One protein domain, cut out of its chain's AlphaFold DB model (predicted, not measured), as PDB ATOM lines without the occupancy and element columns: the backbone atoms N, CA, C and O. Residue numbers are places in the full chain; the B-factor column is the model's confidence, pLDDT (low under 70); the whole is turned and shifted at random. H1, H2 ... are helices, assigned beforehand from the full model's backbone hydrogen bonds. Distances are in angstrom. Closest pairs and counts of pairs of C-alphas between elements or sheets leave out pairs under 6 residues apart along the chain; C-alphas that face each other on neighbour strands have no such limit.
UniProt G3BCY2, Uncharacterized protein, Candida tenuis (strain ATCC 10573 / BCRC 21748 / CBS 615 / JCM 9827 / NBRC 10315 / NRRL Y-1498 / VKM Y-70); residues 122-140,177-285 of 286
ATOM      1  N   SER A 122     234.957 273.210 216.006       65.50
ATOM      2  CA  SER A 122     233.509 273.214 216.270       65.50
ATOM      3  C   SER A 122     233.077 274.436 217.085       65.50
ATOM      4  O   SER A 122     232.094 275.090 216.740       65.50
ATOM      5  N   PHE A 123     233.872 274.814 218.090       64.88
ATOM      6  CA  PHE A 123     233.646 276.010 218.900       64.88
ATOM      7  C   PHE A 123     233.599 277.288 218.050       64.88
ATOM      8  O   PHE A 123     232.706 278.118 218.218       64.88
ATOM      9  N   SER A 124     234.528 277.438 217.102       71.75
ATOM     10  CA  SER A 124     234.589 278.610 216.222       71.75
ATOM     11  C   SER A 124     233.378 278.700 215.284       71.75
ATOM     12  O   SER A 124     232.749 279.757 215.173       71.75
ATOM     13  N   TYR A 125     232.988 277.584 214.658       71.25
ATOM     14  CA  TYR A 125     231.842 277.556 213.747       71.25
ATOM     15  C   TYR A 125     230.520 277.855 214.464       71.25
ATOM     16  O   TYR A 125     229.738 278.688 214.001       71.25
ATOM     17  N   ASP A 126     230.284 277.234 215.622       74.62
ATOM     18  CA  ASP A 126     229.073 277.475 216.408       74.62
ATOM     19  C   ASP A 126     229.003 278.921 216.917       74.62
ATOM     20  O   ASP A 126     227.926 279.524 216.930       74.62
ATOM     21  N   ARG A 127     230.151 279.527 217.245       73.69
ATOM     22  CA  ARG A 127     230.240 280.936 217.650       73.69
ATOM     23  C   ARG A 127     229.888 281.873 216.499       73.69
ATOM     24  O   ARG A 127     229.083 282.785 216.676       73.69
ATOM     25  N   LEU A 128     230.427 281.630 215.305       75.19
ATOM     26  CA  LEU A 128     230.096 282.407 214.107       75.19
ATOM     27  C   LEU A 128     228.627 282.236 213.708       75.19
ATOM     28  O   LEU A 128     227.963 283.213 213.357       75.19
ATOM     29  N   LYS A 129     228.090 281.018 213.824       78.12
ATOM     30  CA  LYS A 129     226.676 280.729 213.580       78.12
ATOM     31  C   LYS A 129     225.774 281.458 214.572       78.12
ATOM     32  O   LYS A 129     224.769 282.029 214.159       78.12
ATOM     33  N   LEU A 130     226.139 281.496 215.853       74.25
ATOM     34  CA  LEU A 130     225.421 282.265 216.868       74.25
ATOM     35  C   LEU A 130     225.437 283.763 216.540       74.25
ATOM     36  O   LEU A 130     224.381 284.392 216.546       74.25
ATOM     37  N   ILE A 131     226.601 284.318 216.190       74.81
ATOM     38  CA  ILE A 131     226.731 285.720 215.767       74.81
ATOM     39  C   ILE A 131     225.831 286.003 214.557       74.81
ATOM     40  O   ILE A 131     225.125 287.009 214.542       74.81
ATOM     41  N   ALA A 132     225.808 285.116 213.560       73.94
ATOM     42  CA  ALA A 132     224.950 285.252 212.384       73.94
ATOM     43  C   ALA A 132     223.455 285.186 212.741       73.94
ATOM     44  O   ALA A 132     222.680 286.037 212.303       73.94
ATOM     45  N   ILE A 133     223.048 284.224 213.579       74.31
ATOM     46  CA  ILE A 133     221.663 284.094 214.051       74.31
ATOM     47  C   ILE A 133     221.249 285.353 214.804       74.31
ATOM     48  O   ILE A 133     220.190 285.910 214.512       74.31
ATOM     49  N   VAL A 134     222.072 285.834 215.736       69.69
ATOM     50  CA  VAL A 134     221.737 287.022 216.521       69.69
ATOM     51  C   VAL A 134     221.696 288.265 215.643       69.69
ATOM     52  O   VAL A 134     220.704 288.983 215.708       69.69
ATOM     53  N   ARG A 135     222.666 288.473 214.744       71.00
ATOM     54  CA  ARG A 135     222.617 289.579 213.772       71.00
ATOM     55  C   ARG A 135     221.334 289.539 212.941       71.00
ATOM     56  O   ARG A 135     220.639 290.542 212.873       71.00
ATOM     57  N   SER A 136     220.961 288.373 212.409       70.19
ATOM     58  CA  SER A 136     219.717 288.220 211.637       70.19
ATOM     59  C   SER A 136     218.441 288.397 212.473       70.19
ATOM     60  O   SER A 136     217.397 288.769 211.943       70.19
ATOM     61  N   SER A 137     218.502 288.111 213.776       62.00
ATOM     62  CA  SER A 137     217.372 288.286 214.694       62.00
ATOM     63  C   SER A 137     217.220 289.747 215.106       62.00
ATOM     64  O   SER A 137     216.095 290.204 215.254       62.00
ATOM     65  N   ILE A 138     218.333 290.473 215.257       60.78
ATOM     66  CA  ILE A 138     218.348 291.913 215.536       60.78
ATOM     67  C   ILE A 138     217.780 292.680 214.342       60.78
ATOM     68  O   ILE A 138     216.863 293.468 214.538       60.78
ATOM     69  N   THR A 139     218.220 292.387 213.112       59.09
ATOM     70  CA  THR A 139     217.702 293.079 211.915       59.09
ATOM     71  C   THR A 139     216.203 292.844 211.727       59.09
ATOM     72  O   THR A 139     215.453 293.782 211.502       59.09
ATOM     73  N   LYS A 140     215.730 291.604 211.927       59.44
ATOM     74  CA  LYS A 140     214.288 291.295 211.890       59.44
ATOM     75  C   LYS A 140     213.500 291.985 213.005       59.44
ATOM     76  O   LYS A 140     212.300 292.191 212.858       59.44
ATOM     77  N   TYR A 177     216.651 281.330 245.510       75.94
ATOM     78  CA  TYR A 177     215.472 281.548 244.645       75.94
ATOM     79  C   TYR A 177     215.763 281.890 243.178       75.94
ATOM     80  O   TYR A 177     214.836 281.982 242.369       75.94
ATOM     81  N   LEU A 178     217.036 281.965 242.778       85.75
ATOM     82  CA  LEU A 178     217.423 282.314 241.401       85.75
ATOM     83  C   LEU A 178     216.934 281.302 240.343       85.75
ATOM     84  O   LEU A 178     216.744 281.658 239.184       85.75
ATOM     85  N   SER A 179     216.676 280.049 240.728       89.69
ATOM     86  CA  SER A 179     216.149 279.015 239.821       89.69
ATOM     87  C   SER A 179     214.659 279.185 239.486       89.69
ATOM     88  O   SER A 179     214.194 278.691 238.456       89.69
ATOM     89  N   ARG A 180     213.897 279.886 240.338       91.56
ATOM     90  CA  ARG A 180     212.431 280.010 240.240       91.56
ATOM     91  C   ARG A 180     211.953 281.356 239.707       91.56
ATOM     92  O   ARG A 180     210.747 281.573 239.620       91.56
ATOM     93  N   ILE A 181     212.869 282.223 239.292       94.31
ATOM     94  CA  ILE A 181     212.520 283.543 238.773       94.31
ATOM     95  C   ILE A 181     211.590 283.458 237.549       94.31
ATOM     96  O   ILE A 181     211.654 282.536 236.714       94.31
ATOM     97  N   SER A 182     210.698 284.441 237.431       94.69
ATOM     98  CA  SER A 182     209.826 284.596 236.268       94.69
ATOM     99  C   SER A 182     210.638 284.968 235.021       94.69
ATOM    100  O   SER A 182     211.803 285.353 235.106       94.69
ATOM    101  N   LEU A 183     210.047 284.821 233.830       94.69
ATOM    102  CA  LEU A 183     210.718 285.249 232.594       94.69
ATOM    103  C   LEU A 183     210.963 286.769 232.584       94.69
ATOM    104  O   LEU A 183     212.003 287.217 232.124       94.69
ATOM    105  N   PHE A 184     210.050 287.547 233.168       95.50
ATOM    106  CA  PHE A 184     210.186 288.998 233.307       95.50
ATOM    107  C   PHE A 184     211.265 289.408 234.323       95.50
ATOM    108  O   PHE A 184     211.998 290.366 234.120       95.50
ATOM    109  N   GLN A 185     211.414 288.665 235.422       94.94
ATOM    110  CA  GLN A 185     212.540 288.880 236.336       94.94
ATOM    111  C   GLN A 185     213.871 288.554 235.652       94.94
ATOM    112  O   GLN A 185     214.840 289.286 235.830       94.94
ATOM    113  N   LEU A 186     213.907 287.498 234.830       96.00
ATOM    114  CA  LEU A 186     215.085 287.184 234.027       96.00
ATOM    115  C   LEU A 186     215.409 288.309 233.034       96.00
ATOM    116  O   LEU A 186     216.576 288.662 232.918       96.00
ATOM    117  N   SER A 187     214.411 288.904 232.368       95.69
ATOM    118  CA  SER A 187     214.661 290.008 231.430       95.69
ATOM    119  C   SER A 187     215.290 291.213 232.125       95.69
ATOM    120  O   SER A 187     216.239 291.781 231.599       95.69
ATOM    121  N   ARG A 188     214.858 291.546 233.348       95.06
ATOM    122  CA  ARG A 188     215.515 292.578 234.167       95.06
ATOM    123  C   ARG A 188     216.953 292.214 234.519       95.06
ATOM    124  O   ARG A 188     217.835 293.046 234.375       95.06
ATOM    125  N   ILE A 189     217.202 290.973 234.941       94.56
ATOM    126  CA  ILE A 189     218.557 290.506 235.275       94.56
ATOM    127  C   ILE A 189     219.479 290.568 234.055       94.56
ATOM    128  O   ILE A 189     220.652 290.873 234.215       94.56
ATOM    129  N   LEU A 190     218.967 290.293 232.854       94.81
ATOM    130  CA  LEU A 190     219.725 290.342 231.599       94.81
ATOM    131  C   LEU A 190     219.771 291.738 230.955       94.81
ATOM    132  O   LEU A 190     220.331 291.865 229.873       94.81
ATOM    133  N   ASN A 191     219.196 292.772 231.581       94.06
ATOM    134  CA  ASN A 191     219.031 294.110 230.992       94.06
ATOM    135  C   ASN A 191     218.286 294.099 229.639       94.06
ATOM    136  O   ASN A 191     218.529 294.924 228.766       94.06
ATOM    137  N   LEU A 192     217.353 293.161 229.474       92.81
ATOM    138  CA  LEU A 192     216.493 293.008 228.298       92.81
ATOM    139  C   LEU A 192     215.050 293.475 228.562       92.81
ATOM    140  O   LEU A 192     214.151 293.177 227.783       92.81
ATOM    141  N   SER A 193     214.787 294.159 229.681       91.19
ATOM    142  CA  SER A 193     213.425 294.534 230.090       91.19
ATOM    143  C   SER A 193     212.752 295.575 229.196       91.19
ATOM    144  O   SER A 193     211.529 295.695 229.240       91.19
ATOM    145  N   GLU A 194     213.534 296.321 228.418       91.62
ATOM    146  CA  GLU A 194     213.040 297.307 227.449       91.62
ATOM    147  C   GLU A 194     212.572 296.657 226.139       91.62
ATOM    148  O   GLU A 194     211.802 297.252 225.389       91.62
ATOM    149  N   TYR A 195     212.976 295.408 225.899       91.56
ATOM    150  CA  TYR A 195     212.665 294.653 224.691       91.56
ATOM    151  C   TYR A 195     211.462 293.724 224.896       91.56
ATOM    152  O   TYR A 195     210.941 293.548 226.003       91.56
ATOM    153  N   ASP A 196     211.020 293.087 223.808       92.44
ATOM    154  CA  ASP A 196     209.982 292.061 223.875       92.44
ATOM    155  C   ASP A 196     210.436 290.877 224.749       92.44
ATOM    156  O   ASP A 196     211.572 290.402 224.689       92.44
ATOM    157  N   ILE A 197     209.512 290.342 225.547       93.50
ATOM    158  CA  ILE A 197     209.747 289.188 226.411       93.50
ATOM    159  C   ILE A 197     210.160 287.945 225.608       93.50
ATOM    160  O   ILE A 197     210.891 287.088 226.117       93.50
ATOM    161  N   ASN A 198     209.745 287.866 224.340       93.94
ATOM    162  CA  ASN A 198     210.168 286.817 223.419       93.94
ATOM    163  C   ASN A 198     211.678 286.844 223.163       93.94
ATOM    164  O   ASN A 198     212.280 285.776 223.089       93.94
ATOM    165  N   LEU A 199     212.316 288.022 223.137       92.19
ATOM    166  CA  LEU A 199     213.773 288.122 223.020       92.19
ATOM    167  C   LEU A 199     214.456 287.449 224.212       92.19
ATOM    168  O   LEU A 199     215.362 286.641 224.031       92.19
ATOM    169  N   THR A 200     213.971 287.702 225.430       95.56
ATOM    170  CA  THR A 200     214.509 287.060 226.642       95.56
ATOM    171  C   THR A 200     214.372 285.538 226.573       95.56
ATOM    172  O   THR A 200     215.284 284.814 226.970       95.56
ATOM    173  N   LYS A 201     213.245 285.040 226.053       95.12
ATOM    174  CA  LYS A 201     213.032 283.603 225.843       95.12
ATOM    175  C   LYS A 201     214.018 283.032 224.817       95.12
ATOM    176  O   LYS A 201     214.624 281.999 225.087       95.12
ATOM    177  N   THR A 202     214.194 283.699 223.678       94.56
ATOM    178  CA  THR A 202     215.121 283.281 222.616       94.56
ATOM    179  C   THR A 202     216.562 283.256 223.112       94.56
ATOM    180  O   THR A 202     217.236 282.242 222.961       94.56
ATOM    181  N   VAL A 203     217.008 284.319 223.785       94.69
ATOM    182  CA  VAL A 203     218.347 284.399 224.388       94.69
ATOM    183  C   VAL A 203     218.548 283.292 225.419       94.69
ATOM    184  O   VAL A 203     219.575 282.618 225.416       94.69
ATOM    185  N   GLN A 204     217.551 283.048 226.278       96.62
ATOM    186  CA  GLN A 204     217.609 281.941 227.227       96.62
ATOM    187  C   GLN A 204     217.815 280.601 226.505       96.62
ATOM    188  O   GLN A 204     218.639 279.807 226.949       96.62
ATOM    189  N   HIS A 205     217.067 280.331 225.432       95.38
ATOM    190  CA  HIS A 205     217.208 279.087 224.673       95.38
ATOM    191  C   HIS A 205     218.597 278.969 224.044       95.38
ATOM    192  O   HIS A 205     219.262 277.966 224.265       95.38
ATOM    193  N   GLN A 206     219.085 280.021 223.383       94.75
ATOM    194  CA  GLN A 206     220.424 280.036 222.786       94.75
ATOM    195  C   GLN A 206     221.522 279.727 223.811       94.75
ATOM    196  O   GLN A 206     222.408 278.919 223.542       94.75
ATOM    197  N   ILE A 207     221.452 280.326 225.006       95.94
ATOM    198  CA  ILE A 207     222.412 280.053 226.087       95.94
ATOM    199  C   ILE A 207     222.359 278.582 226.509       95.94
ATOM    200  O   ILE A 207     223.406 277.968 226.702       95.94
ATOM    201  N   LEU A 208     221.164 278.003 226.651       96.19
ATOM    202  CA  LEU A 208     221.009 276.602 227.052       96.19
ATOM    203  C   LEU A 208     221.443 275.623 225.950       96.19
ATOM    204  O   LEU A 208     222.003 274.574 226.265       96.19
ATOM    205  N   ASP A 209     221.248 275.974 224.684       93.50
ATOM    206  CA  ASP A 209     221.690 275.168 223.545       93.50
ATOM    207  C   ASP A 209     223.222 275.110 223.479       93.50
ATOM    208  O   ASP A 209     223.799 274.033 223.364       93.50
ATOM    209  N   VAL A 210     223.906 276.249 223.626       93.81
ATOM    210  CA  VAL A 210     225.379 276.287 223.702       93.81
ATOM    211  C   VAL A 210     225.870 275.546 224.949       93.81
ATOM    212  O   VAL A 210     226.818 274.766 224.890       93.81
ATOM    213  N   PHE A 211     225.200 275.739 226.087       95.06
ATOM    214  CA  PHE A 211     225.561 275.078 227.339       95.06
ATOM    215  C   PHE A 211     225.503 273.549 227.227       95.06
ATOM    216  O   PHE A 211     226.436 272.870 227.641       95.06
ATOM    217  N   THR A 212     224.442 273.002 226.633       93.69
ATOM    218  CA  THR A 212     224.297 271.548 226.459       93.69
ATOM    219  C   THR A 212     225.304 270.961 225.478       93.69
ATOM    220  O   THR A 212     225.810 269.873 225.727       93.69
ATOM    221  N   LYS A 213     225.633 271.683 224.402       92.06
ATOM    222  CA  LYS A 213     226.576 271.219 223.375       92.06
ATOM    223  C   LYS A 213     228.037 271.214 223.816       92.06
ATOM    224  O   LYS A 213     228.794 270.378 223.345       92.06
ATOM    225  N   HIS A 214     228.440 272.160 224.667       92.19
ATOM    226  CA  HIS A 214     229.862 272.391 224.954       92.19
ATOM    227  C   HIS A 214     230.273 272.140 226.410       92.19
ATOM    228  O   HIS A 214     231.458 272.241 226.721       92.19
ATOM    229  N   CYS A 215     229.329 271.871 227.318       90.56
ATOM    230  CA  CYS A 215     229.623 271.704 228.749       90.56
ATOM    231  C   CYS A 215     229.237 270.322 229.306       90.56
ATOM    232  O   CYS A 215     229.132 270.201 230.525       90.56
ATOM    233  N   ASP A 216     228.987 269.323 228.450       89.06
ATOM    234  CA  ASP A 216     228.630 267.939 228.823       89.06
ATOM    235  C   ASP A 216     227.555 267.841 229.920       89.06
ATOM    236  O   ASP A 216     227.618 267.020 230.835       89.06
ATOM    237  N   PHE A 217     226.545 268.710 229.851       92.44
ATOM    238  CA  PHE A 217     225.500 268.805 230.866       92.44
ATOM    239  C   PHE A 217     224.149 268.345 230.317       92.44
ATOM    240  O   PHE A 217     223.602 268.955 229.391       92.44
ATOM    241  N   ARG A 218     223.537 267.320 230.928       93.06
ATOM    242  CA  ARG A 218     222.241 266.794 230.467       93.06
ATOM    243  C   ARG A 218     221.094 267.618 231.032       93.06
ATOM    244  O   ARG A 218     220.574 267.381 232.130       93.06
ATOM    245  N   LEU A 219     220.671 268.610 230.258       93.81
ATOM    246  CA  LEU A 219     219.610 269.526 230.654       93.81
ATOM    247  C   LEU A 219     218.301 268.782 230.966       93.81
ATOM    248  O   LEU A 219     217.783 268.013 230.165       93.81
ATOM    249  N   GLY A 220     217.749 269.029 232.155       91.19
ATOM    250  CA  GLY A 220     216.508 268.399 232.618       91.19
ATOM    251  C   GLY A 220     216.671 267.023 233.273       91.19
ATOM    252  O   GLY A 220     215.700 266.526 233.849       91.19
ATOM    253  N   TYR A 221     217.878 266.458 233.264       93.25
ATOM    254  CA  TYR A 221     218.240 265.248 234.009       93.25
ATOM    255  C   TYR A 221     219.183 265.584 235.157       93.25
ATOM    256  O   TYR A 221     218.916 265.212 236.298       93.25
ATOM    257  N   ASP A 222     220.207 266.381 234.870       93.50
ATOM    258  CA  ASP A 222     221.174 266.827 235.859       93.50
ATOM    259  C   ASP A 222     220.710 268.144 236.506       93.50
ATOM    260  O   ASP A 222     220.002 268.972 235.915       93.50
ATOM    261  N   THR A 223     221.084 268.352 237.769       89.56
ATOM    262  CA  THR A 223     220.836 269.619 238.478       89.56
ATOM    263  C   THR A 223     222.134 270.385 238.643       89.56
ATOM    264  O   THR A 223     223.081 269.856 239.215       89.56
ATOM    265  N   TRP A 224     222.136 271.654 238.224       90.44
ATOM    266  CA  TRP A 224     223.314 272.525 238.264       90.44
ATOM    267  C   TRP A 224     224.048 272.475 239.606       90.44
ATOM    268  O   TRP A 224     225.244 272.276 239.643       90.44
ATOM    269  N   VAL A 225     223.348 272.587 240.736       87.50
ATOM    270  CA  VAL A 225     224.027 272.618 242.044       87.50
ATOM    271  C   VAL A 225     224.493 271.236 242.514       87.50
ATOM    272  O   VAL A 225     225.503 271.165 243.198       87.50
ATOM    273  N   LYS A 226     223.774 270.150 242.193       89.44
ATOM    274  CA  LYS A 226     224.096 268.823 242.755       89.44
ATOM    275  C   LYS A 226     225.027 267.988 241.880       89.44
ATOM    276  O   LYS A 226     225.679 267.103 242.405       89.44
ATOM    277  N   HIS A 227     225.019 268.217 240.569       92.44
ATOM    278  CA  HIS A 227     225.733 267.386 239.591       92.44
ATOM    279  C   HIS A 227     226.931 268.114 238.980       92.44
ATOM    280  O   HIS A 227     227.492 267.621 238.011       92.44
ATOM    281  N   THR A 228     227.286 269.301 239.487       92.75
ATOM    282  CA  THR A 228     228.484 270.003 239.022       92.75
ATOM    283  C   THR A 228     229.295 270.575 240.173       92.75
ATOM    284  O   THR A 228     228.774 271.275 241.054       92.75
ATOM    285  N   ASP A 229     230.594 270.314 240.122       94.75
ATOM    286  CA  ASP A 229     231.563 270.864 241.062       94.75
ATOM    287  C   ASP A 229     231.844 272.337 240.758       94.75
ATOM    288  O   ASP A 229     231.498 272.858 239.698       94.75
ATOM    289  N   GLU A 230     232.460 273.050 241.697       93.38
ATOM    290  CA  GLU A 230     232.775 274.471 241.513       93.38
ATOM    291  C   GLU A 230     233.672 274.718 240.290       93.38
ATOM    292  O   GLU A 230     233.359 275.577 239.466       93.38
ATOM    293  N   SER A 231     234.694 273.883 240.092       94.44
ATOM    294  CA  SER A 231     235.584 273.949 238.927       94.44
ATOM    295  C   SER A 231     234.848 273.713 237.603       94.44
ATOM    296  O   SER A 231     235.070 274.429 236.625       94.44
ATOM    297  N   GLN A 232     233.928 272.744 237.564       94.19
ATOM    298  CA  GLN A 232     233.098 272.463 236.391       94.19
ATOM    299  C   GLN A 232     232.163 273.636 236.085       94.19
ATOM    300  O   GLN A 232     232.021 274.033 234.925       94.19
ATOM    301  N   ARG A 233     231.565 274.236 237.123       95.56
ATOM    302  CA  ARG A 233     230.704 275.416 236.986       95.56
ATOM    303  C   ARG A 233     231.473 276.599 236.419       95.56
ATOM    304  O   ARG A 233     230.992 277.227 235.479       95.56
ATOM    305  N   ASP A 234     232.664 276.873 236.935       95.81
ATOM    306  CA  ASP A 234     233.493 277.981 236.464       95.81
ATOM    307  C   ASP A 234     234.000 277.768 235.039       95.81
ATOM    308  O   ASP A 234     233.994 278.709 234.235       95.81
ATOM    309  N   ARG A 235     234.365 276.531 234.679       95.94
ATOM    310  CA  ARG A 235     234.720 276.173 233.300       95.94
ATOM    311  C   ARG A 235     233.547 276.403 232.349       95.94
ATOM    312  O   ARG A 235     233.710 277.108 231.355       95.94
ATOM    313  N   ALA A 236     232.367 275.879 232.673       95.62
ATOM    314  CA  ALA A 236     231.169 276.044 231.852       95.62
ATOM    315  C   ALA A 236     230.766 277.521 231.698       95.62
ATOM    316  O   ALA A 236     230.450 277.979 230.601       95.62
ATOM    317  N   LEU A 237     230.832 278.304 232.781       96.81
ATOM    318  CA  LEU A 237     230.556 279.742 232.737       96.81
ATOM    319  C   LEU A 237     231.590 280.512 231.915       96.81
ATOM    320  O   LEU A 237     231.237 281.505 231.284       96.81
ATOM    321  N   SER A 238     232.849 280.078 231.914       96.38
ATOM    322  CA  SER A 238     233.900 280.689 231.098       96.38
ATOM    323  C   SER A 238     233.693 280.397 229.613       96.38
ATOM    324  O   SER A 238     233.725 281.328 228.817       96.38
ATOM    325  N   ILE A 239     233.369 279.149 229.262       94.31
ATOM    326  CA  ILE A 239     232.987 278.747 227.899       94.31
ATOM    327  C   ILE A 239     231.827 279.609 227.393       94.31
ATOM    328  O   ILE A 239     231.931 280.246 226.348       94.31
ATOM    329  N   LEU A 240     230.739 279.691 228.163       95.38
ATOM    330  CA  LEU A 240     229.575 280.488 227.781       95.38
ATOM    331  C   LEU A 240     229.905 281.976 227.668       95.38
ATOM    332  O   LEU A 240     229.453 282.636 226.736       95.38
ATOM    333  N   TYR A 241     230.701 282.514 228.587       95.94
ATOM    334  CA  TYR A 241     231.108 283.912 228.518       95.94
ATOM    335  C   TYR A 241     231.849 284.219 227.211       95.94
ATOM    336  O   TYR A 241     231.490 285.179 226.536       95.94
ATOM    337  N   GLU A 242     232.787 283.369 226.786       93.44
ATOM    338  CA  GLU A 242     233.507 283.556 225.517       93.44
ATOM    339  C   GLU A 242     232.606 283.450 224.272       93.44
ATOM    340  O   GLU A 242     232.845 284.135 223.270       93.44
ATOM    341  N   PHE A 243     231.538 282.648 224.331       91.75
ATOM    342  CA  PHE A 243     230.538 282.578 223.261       91.75
ATOM    343  C   PHE A 243     229.694 283.848 223.150       91.75
ATOM    344  O   PHE A 243     229.444 284.326 222.044       91.75
ATOM    345  N   PHE A 244     229.234 284.383 224.281       92.31
ATOM    346  CA  PHE A 244     228.219 285.437 224.290       92.31
ATOM    347  C   PHE A 244     228.787 286.855 224.425       92.31
ATOM    348  O   PHE A 244     228.084 287.791 224.058       92.31
ATOM    349  N   ARG A 245     230.035 287.036 224.880       92.50
ATOM    350  CA  ARG A 245     230.642 288.357 225.170       92.50
ATOM    351  C   ARG A 245     230.610 289.367 224.020       92.50
ATOM    352  O   ARG A 245     230.476 290.556 224.283       92.50
ATOM    353  N   ASP A 246     230.721 288.913 222.773       88.25
ATOM    354  CA  ASP A 246     230.755 289.801 221.595       88.25
ATOM    355  C   ASP A 246     229.351 290.217 221.144       88.25
ATOM    356  O   ASP A 246     229.185 291.142 220.352       88.25
ATOM    357  N   VAL A 247     228.336 289.495 221.615       89.19
ATOM    358  CA  VAL A 247     226.953 289.623 221.159       89.19
ATOM    359  C   VAL A 247     226.088 290.282 222.225       89.19
ATOM    360  O   VAL A 247     225.243 291.118 221.918       89.19
ATOM    361  N   TYR A 248     226.313 289.918 223.485       89.38
ATOM    362  CA  TYR A 248     225.600 290.448 224.630       89.38
ATOM    363  C   TYR A 248     226.584 290.787 225.753       89.38
ATOM    364  O   TYR A 248     227.458 289.977 226.069       89.38
ATOM    365  N   PRO A 249     226.407 291.926 226.444       92.44
ATOM    366  CA  PRO A 249     227.259 292.332 227.560       92.44
ATOM    367  C   PRO A 249     226.909 291.570 228.855       92.44
ATOM    368  O   PRO A 249     226.714 292.164 229.916       92.44
ATOM    369  N   PHE A 250     226.775 290.242 228.783       94.38
ATOM    370  CA  PHE A 250     226.422 289.407 229.929       94.38
ATOM    371  C   PHE A 250     227.636 289.078 230.789       94.38
ATOM    372  O   PHE A 250     228.692 288.676 230.315       94.38
ATOM    373  N   THR A 251     227.453 289.162 232.098       96.00
ATOM    374  CA  THR A 251     228.407 288.702 233.106       96.00
ATOM    375  C   THR A 251     228.264 287.199 233.354       96.00
ATOM    376  O   THR A 251     227.181 286.624 233.209       96.00
ATOM    377  N   LYS A 252     229.326 286.550 233.856       95.56
ATOM    378  CA  LYS A 252     229.264 285.141 234.297       95.56
ATOM    379  C   LYS A 252     228.145 284.895 235.324       95.56
ATOM    380  O   LYS A 252     227.476 283.868 235.270       95.56
ATOM    381  N   LYS A 253     227.879 285.863 236.213       95.06
ATOM    382  CA  LYS A 253     226.776 285.793 237.192       95.06
ATOM    383  C   LYS A 253     225.405 285.735 236.509       95.06
ATOM    384  O   LYS A 253     224.569 284.921 236.889       95.06
ATOM    385  N   GLN A 254     225.176 286.552 235.481       96.25
ATOM    386  CA  GLN A 254     223.931 286.523 234.701       96.25
ATOM    387  C   GLN A 254     223.764 285.193 233.955       96.25
ATOM    388  O   GLN A 254     222.694 284.587 234.021       96.25
ATOM    389  N   LEU A 255     224.828 284.683 233.327       97.19
ATOM    390  CA  LEU A 255     224.818 283.372 232.666       97.19
ATOM    391  C   LEU A 255     224.487 282.245 233.655       97.19
ATOM    392  O   LEU A 255     223.652 281.387 233.373       97.19
ATOM    393  N   GLN A 256     225.045 282.294 234.865       96.25
ATOM    394  CA  GLN A 256     224.732 281.336 235.924       96.25
ATOM    395  C   GLN A 256     223.244 281.346 236.306       96.25
ATOM    396  O   GLN A 256     222.656 280.286 236.538       96.25
ATOM    397  N   VAL A 257     222.613 282.524 236.362       96.25
ATOM    398  CA  VAL A 257     221.169 282.649 236.618       96.25
ATOM    399  C   VAL A 257     220.360 281.997 235.494       96.25
ATOM    400  O   VAL A 257     219.421 281.246 235.778       96.25
ATOM    401  N   VAL A 258     220.746 282.224 234.235       96.81
ATOM    402  CA  VAL A 258     220.105 281.607 233.062       96.81
ATOM    403  C   VAL A 258     220.167 280.085 233.147       96.81
ATOM    404  O   VAL A 258     219.125 279.435 233.031       96.81
ATOM    405  N   ILE A 259     221.348 279.520 233.423       96.00
ATOM    406  CA  ILE A 259     221.549 278.069 233.548       96.00
ATOM    407  C   ILE A 259     220.696 277.507 234.682       96.00
ATOM    408  O   ILE A 259     219.917 276.583 234.461       96.00
ATOM    409  N   ARG A 260     220.762 278.102 235.883       95.00
ATOM    410  CA  ARG A 260     219.992 277.657 237.059       95.00
ATOM    411  C   ARG A 260     218.494 277.615 236.790       95.00
ATOM    412  O   ARG A 260     217.816 276.650 237.151       95.00
ATOM    413  N   ARG A 261     217.961 278.671 236.174       95.62
ATOM    414  CA  ARG A 261     216.543 278.752 235.822       95.62
ATOM    415  C   ARG A 261     216.196 277.762 234.713       95.62
ATOM    416  O   ARG A 261     215.187 277.065 234.807       95.62
ATOM    417  N   GLY A 262     217.013 277.699 233.665       95.56
ATOM    418  CA  GLY A 262     216.816 276.832 232.506       95.56
ATOM    419  C   GLY A 262     216.806 275.354 232.867       95.56
ATOM    420  O   GLY A 262     215.841 274.656 232.553       95.56
ATOM    421  N   SER A 263     217.814 274.901 233.614       94.50
ATOM    422  CA  SER A 263     217.921 273.516 234.076       94.50
ATOM    423  C   SER A 263     216.727 273.125 234.947       94.50
ATOM    424  O   SER A 263     216.140 272.061 234.756       94.50
ATOM    425  N   TYR A 264     216.307 274.008 235.862       94.12
ATOM    426  CA  TYR A 264     215.137 273.774 236.708       94.12
ATOM    427  C   TYR A 264     213.846 273.664 235.887       94.12
ATOM    428  O   TYR A 264     213.063 272.737 236.093       94.12
ATOM    429  N   ARG A 265     213.624 274.574 234.930       94.25
ATOM    430  CA  ARG A 265     212.435 274.550 234.062       94.25
ATOM    431  C   ARG A 265     212.370 273.277 233.218       94.25
ATOM    432  O   ARG A 265     211.300 272.674 233.146       94.25
ATOM    433  N   CYS A 266     213.491 272.838 232.646       94.88
ATOM    434  CA  CYS A 266     213.552 271.609 231.850       94.88
ATOM    435  C   CYS A 266     213.275 270.366 232.704       94.88
ATOM    436  O   CYS A 266     212.440 269.542 232.336       94.88
ATOM    437  N   MET A 267     213.881 270.289 233.894       94.69
ATOM    438  CA  MET A 267     213.636 269.216 234.862       94.69
ATOM    439  C   MET A 267     212.156 269.148 235.250       94.69
ATOM    440  O   MET A 267     211.542 268.088 235.210       94.69
ATOM    441  N   GLN A 268     211.553 270.290 235.593       94.00
ATOM    442  CA  GLN A 268     210.141 270.349 235.973       94.00
ATOM    443  C   GLN A 268     209.213 269.950 234.824       94.00
ATOM    444  O   GLN A 268     208.226 269.256 235.056       94.00
ATOM    445  N   SER A 269     209.525 270.357 233.591       94.38
ATOM    446  CA  SER A 269     208.776 269.938 232.402       94.38
ATOM    447  C   SER A 269     208.829 268.418 232.214       94.38
ATOM    448  O   SER A 269     207.788 267.788 232.026       94.38
ATOM    449  N   ARG A 270     210.016 267.807 232.337       95.31
ATOM    450  CA  ARG A 270     210.190 266.347 232.289       95.31
ATOM    451  C   ARG A 270     209.383 265.644 233.378       95.31
ATOM    452  O   ARG A 270     208.533 264.825 233.062       95.31
ATOM    453  N   LEU A 271     209.555 266.035 234.642       94.12
ATOM    454  CA  LEU A 271     208.855 265.413 235.773       94.12
ATOM    455  C   LEU A 271     207.328 265.480 235.642       94.12
ATOM    456  O   LEU A 271     206.635 264.564 236.072       94.12
ATOM    457  N   ARG A 272     206.782 266.554 235.057       95.31
ATOM    458  CA  ARG A 272     205.345 266.640 234.761       95.31
ATOM    459  C   ARG A 272     204.940 265.630 233.689       95.31
ATOM    460  O   ARG A 272     203.961 264.923 233.889       95.31
ATOM    461  N   ARG A 273     205.696 265.527 232.591       94.44
ATOM    462  CA  ARG A 273     205.446 264.541 231.524       94.44
ATOM    463  C   ARG A 273     205.532 263.103 232.037       94.44
ATOM    464  O   ARG A 273     204.642 262.311 231.735       94.44
ATOM    465  N   ASP A 274     206.525 262.801 232.869       93.62
ATOM    466  CA  ASP A 274     206.702 261.482 233.483       93.62
ATOM    467  C   ASP A 274     205.507 261.146 234.388       93.62
ATOM    468  O   ASP A 274     204.920 260.070 234.273       93.62
ATOM    469  N   LYS A 275     205.065 262.103 235.218       94.44
ATOM    470  CA  LYS A 275     203.868 261.955 236.063       94.44
ATOM    471  C   LYS A 275     202.600 261.730 235.244       94.44
ATOM    472  O   LYS A 275     201.837 260.823 235.554       94.44
ATOM    473  N   HIS A 276     202.373 262.523 234.197       93.94
ATOM    474  CA  HIS A 276     201.207 262.345 233.326       93.94
ATOM    475  C   HIS A 276     201.231 260.990 232.614       93.94
ATOM    476  O   HIS A 276     200.195 260.341 232.496       93.94
ATOM    477  N   SER A 277     202.409 260.539 232.187       92.56
ATOM    478  CA  SER A 277     202.572 259.239 231.537       92.56
ATOM    479  C   SER A 277     202.314 258.090 232.509       92.56
ATOM    480  O   SER A 277     201.591 257.164 232.159       92.56
ATOM    481  N   ALA A 278     202.827 258.170 233.739       92.44
ATOM    482  CA  ALA A 278     202.573 257.181 234.785       92.44
ATOM    483  C   ALA A 278     201.083 257.100 235.150       92.44
ATOM    484  O   ALA A 278     200.524 256.009 235.191       92.44
ATOM    485  N   LEU A 279     200.411 258.246 235.318       92.50
ATOM    486  CA  LEU A 279     198.963 258.289 235.552       92.50
ATOM    487  C   LEU A 279     198.180 257.660 234.393       92.50
ATOM    488  O   LEU A 279     197.224 256.928 234.621       92.50
ATOM    489  N   LYS A 280     198.608 257.899 233.149       91.88
ATOM    490  CA  LYS A 280     197.982 257.298 231.968       91.88
ATOM    491  C   LYS A 280     198.149 255.774 231.930       91.88
ATOM    492  O   LYS A 280     197.218 255.102 231.509       91.88
ATOM    493  N   LYS A 281     199.296 255.238 232.364       92.06
ATOM    494  CA  LYS A 281     199.520 253.784 232.474       92.06
ATOM    495  C   LYS A 281     198.596 253.150 233.513       92.06
ATOM    496  O   LYS A 281     197.880 252.214 233.184       92.06
ATOM    497  N   ILE A 282     198.506 253.762 234.697       93.00
ATOM    498  CA  ILE A 282     197.606 253.319 235.773       93.00
ATOM    499  C   ILE A 282     196.147 253.293 235.292       93.00
ATOM    500  O   ILE A 282     195.445 252.313 235.509       93.00
ATOM    501  N   LEU A 283     195.695 254.334 234.580       90.12
ATOM    502  CA  LEU A 283     194.336 254.386 234.020       90.12
ATOM    503  C   LEU A 283     194.066 253.327 232.938       90.12
ATOM    504  O   LEU A 283     192.908 253.013 232.684       90.12
ATOM    505  N   ARG A 284     195.108 252.793 232.291       90.88
ATOM    506  CA  ARG A 284     194.997 251.709 231.302       90.88
ATOM    507  C   ARG A 284     195.134 250.311 231.909       90.88
ATOM    508  O   ARG A 284     194.955 249.345 231.176       90.88
ATOM    509  N   GLY A 285     195.416 250.199 233.208       85.44
ATOM    510  CA  GLY A 285     195.640 248.913 233.873       85.44
ATOM    511  C   GLY A 285     196.959 248.230 233.488       85.44
ATOM    512  O   GLY A 285     197.035 247.008 233.571       85.44
TER     513      GLY A 285
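This is residues 122 to 140 and 177 to 285 of the 286 residues of an uncharacterized protein of Candida tenuis (strain ATCC 10573 / BCRC 21748 / CBS 615 / JCM 9827 / NBRC 10315 / NRRL Y-1498 / VKM Y-70) (UniProt G3BCY2). H4 and H6 cross nearly at right angles, H5 packs on both, and residues 272 to 285 stick out. H2 packs on H6, H3 on H4; H1 lies beside H4. The printed part, all helix, has 128 residues with six named helices, only just compact, close to loose: radius of gyration of the C-alphas 16.3 A, spans 55 by 34 by 30 A.

H1, residues 122 to 140, begins at C-alpha (233.509, 273.214, 216.270). H2 is residues 177 to 180, H3 183 to 189, H4 197 to 214 and H5 230 to 244. H6, residues 252 to 284, 48.0 A long, ends at C-alpha (194.997, 251.709, 231.302).

H4 and H6 touch about perpendicular, 88 degrees; their closest C-alphas, Gln 204 and Val 258, are 6.4 A apart. In H1 and H3 to H6 every O i to N i+4 pair is within hydrogen-bond range.

Across the cut, residues 141 to 176, C-alphas 140 and 177 are 34.2 A apart. The H4 to H5 link is long. pLDDT is under 70 at 7 residues of H1.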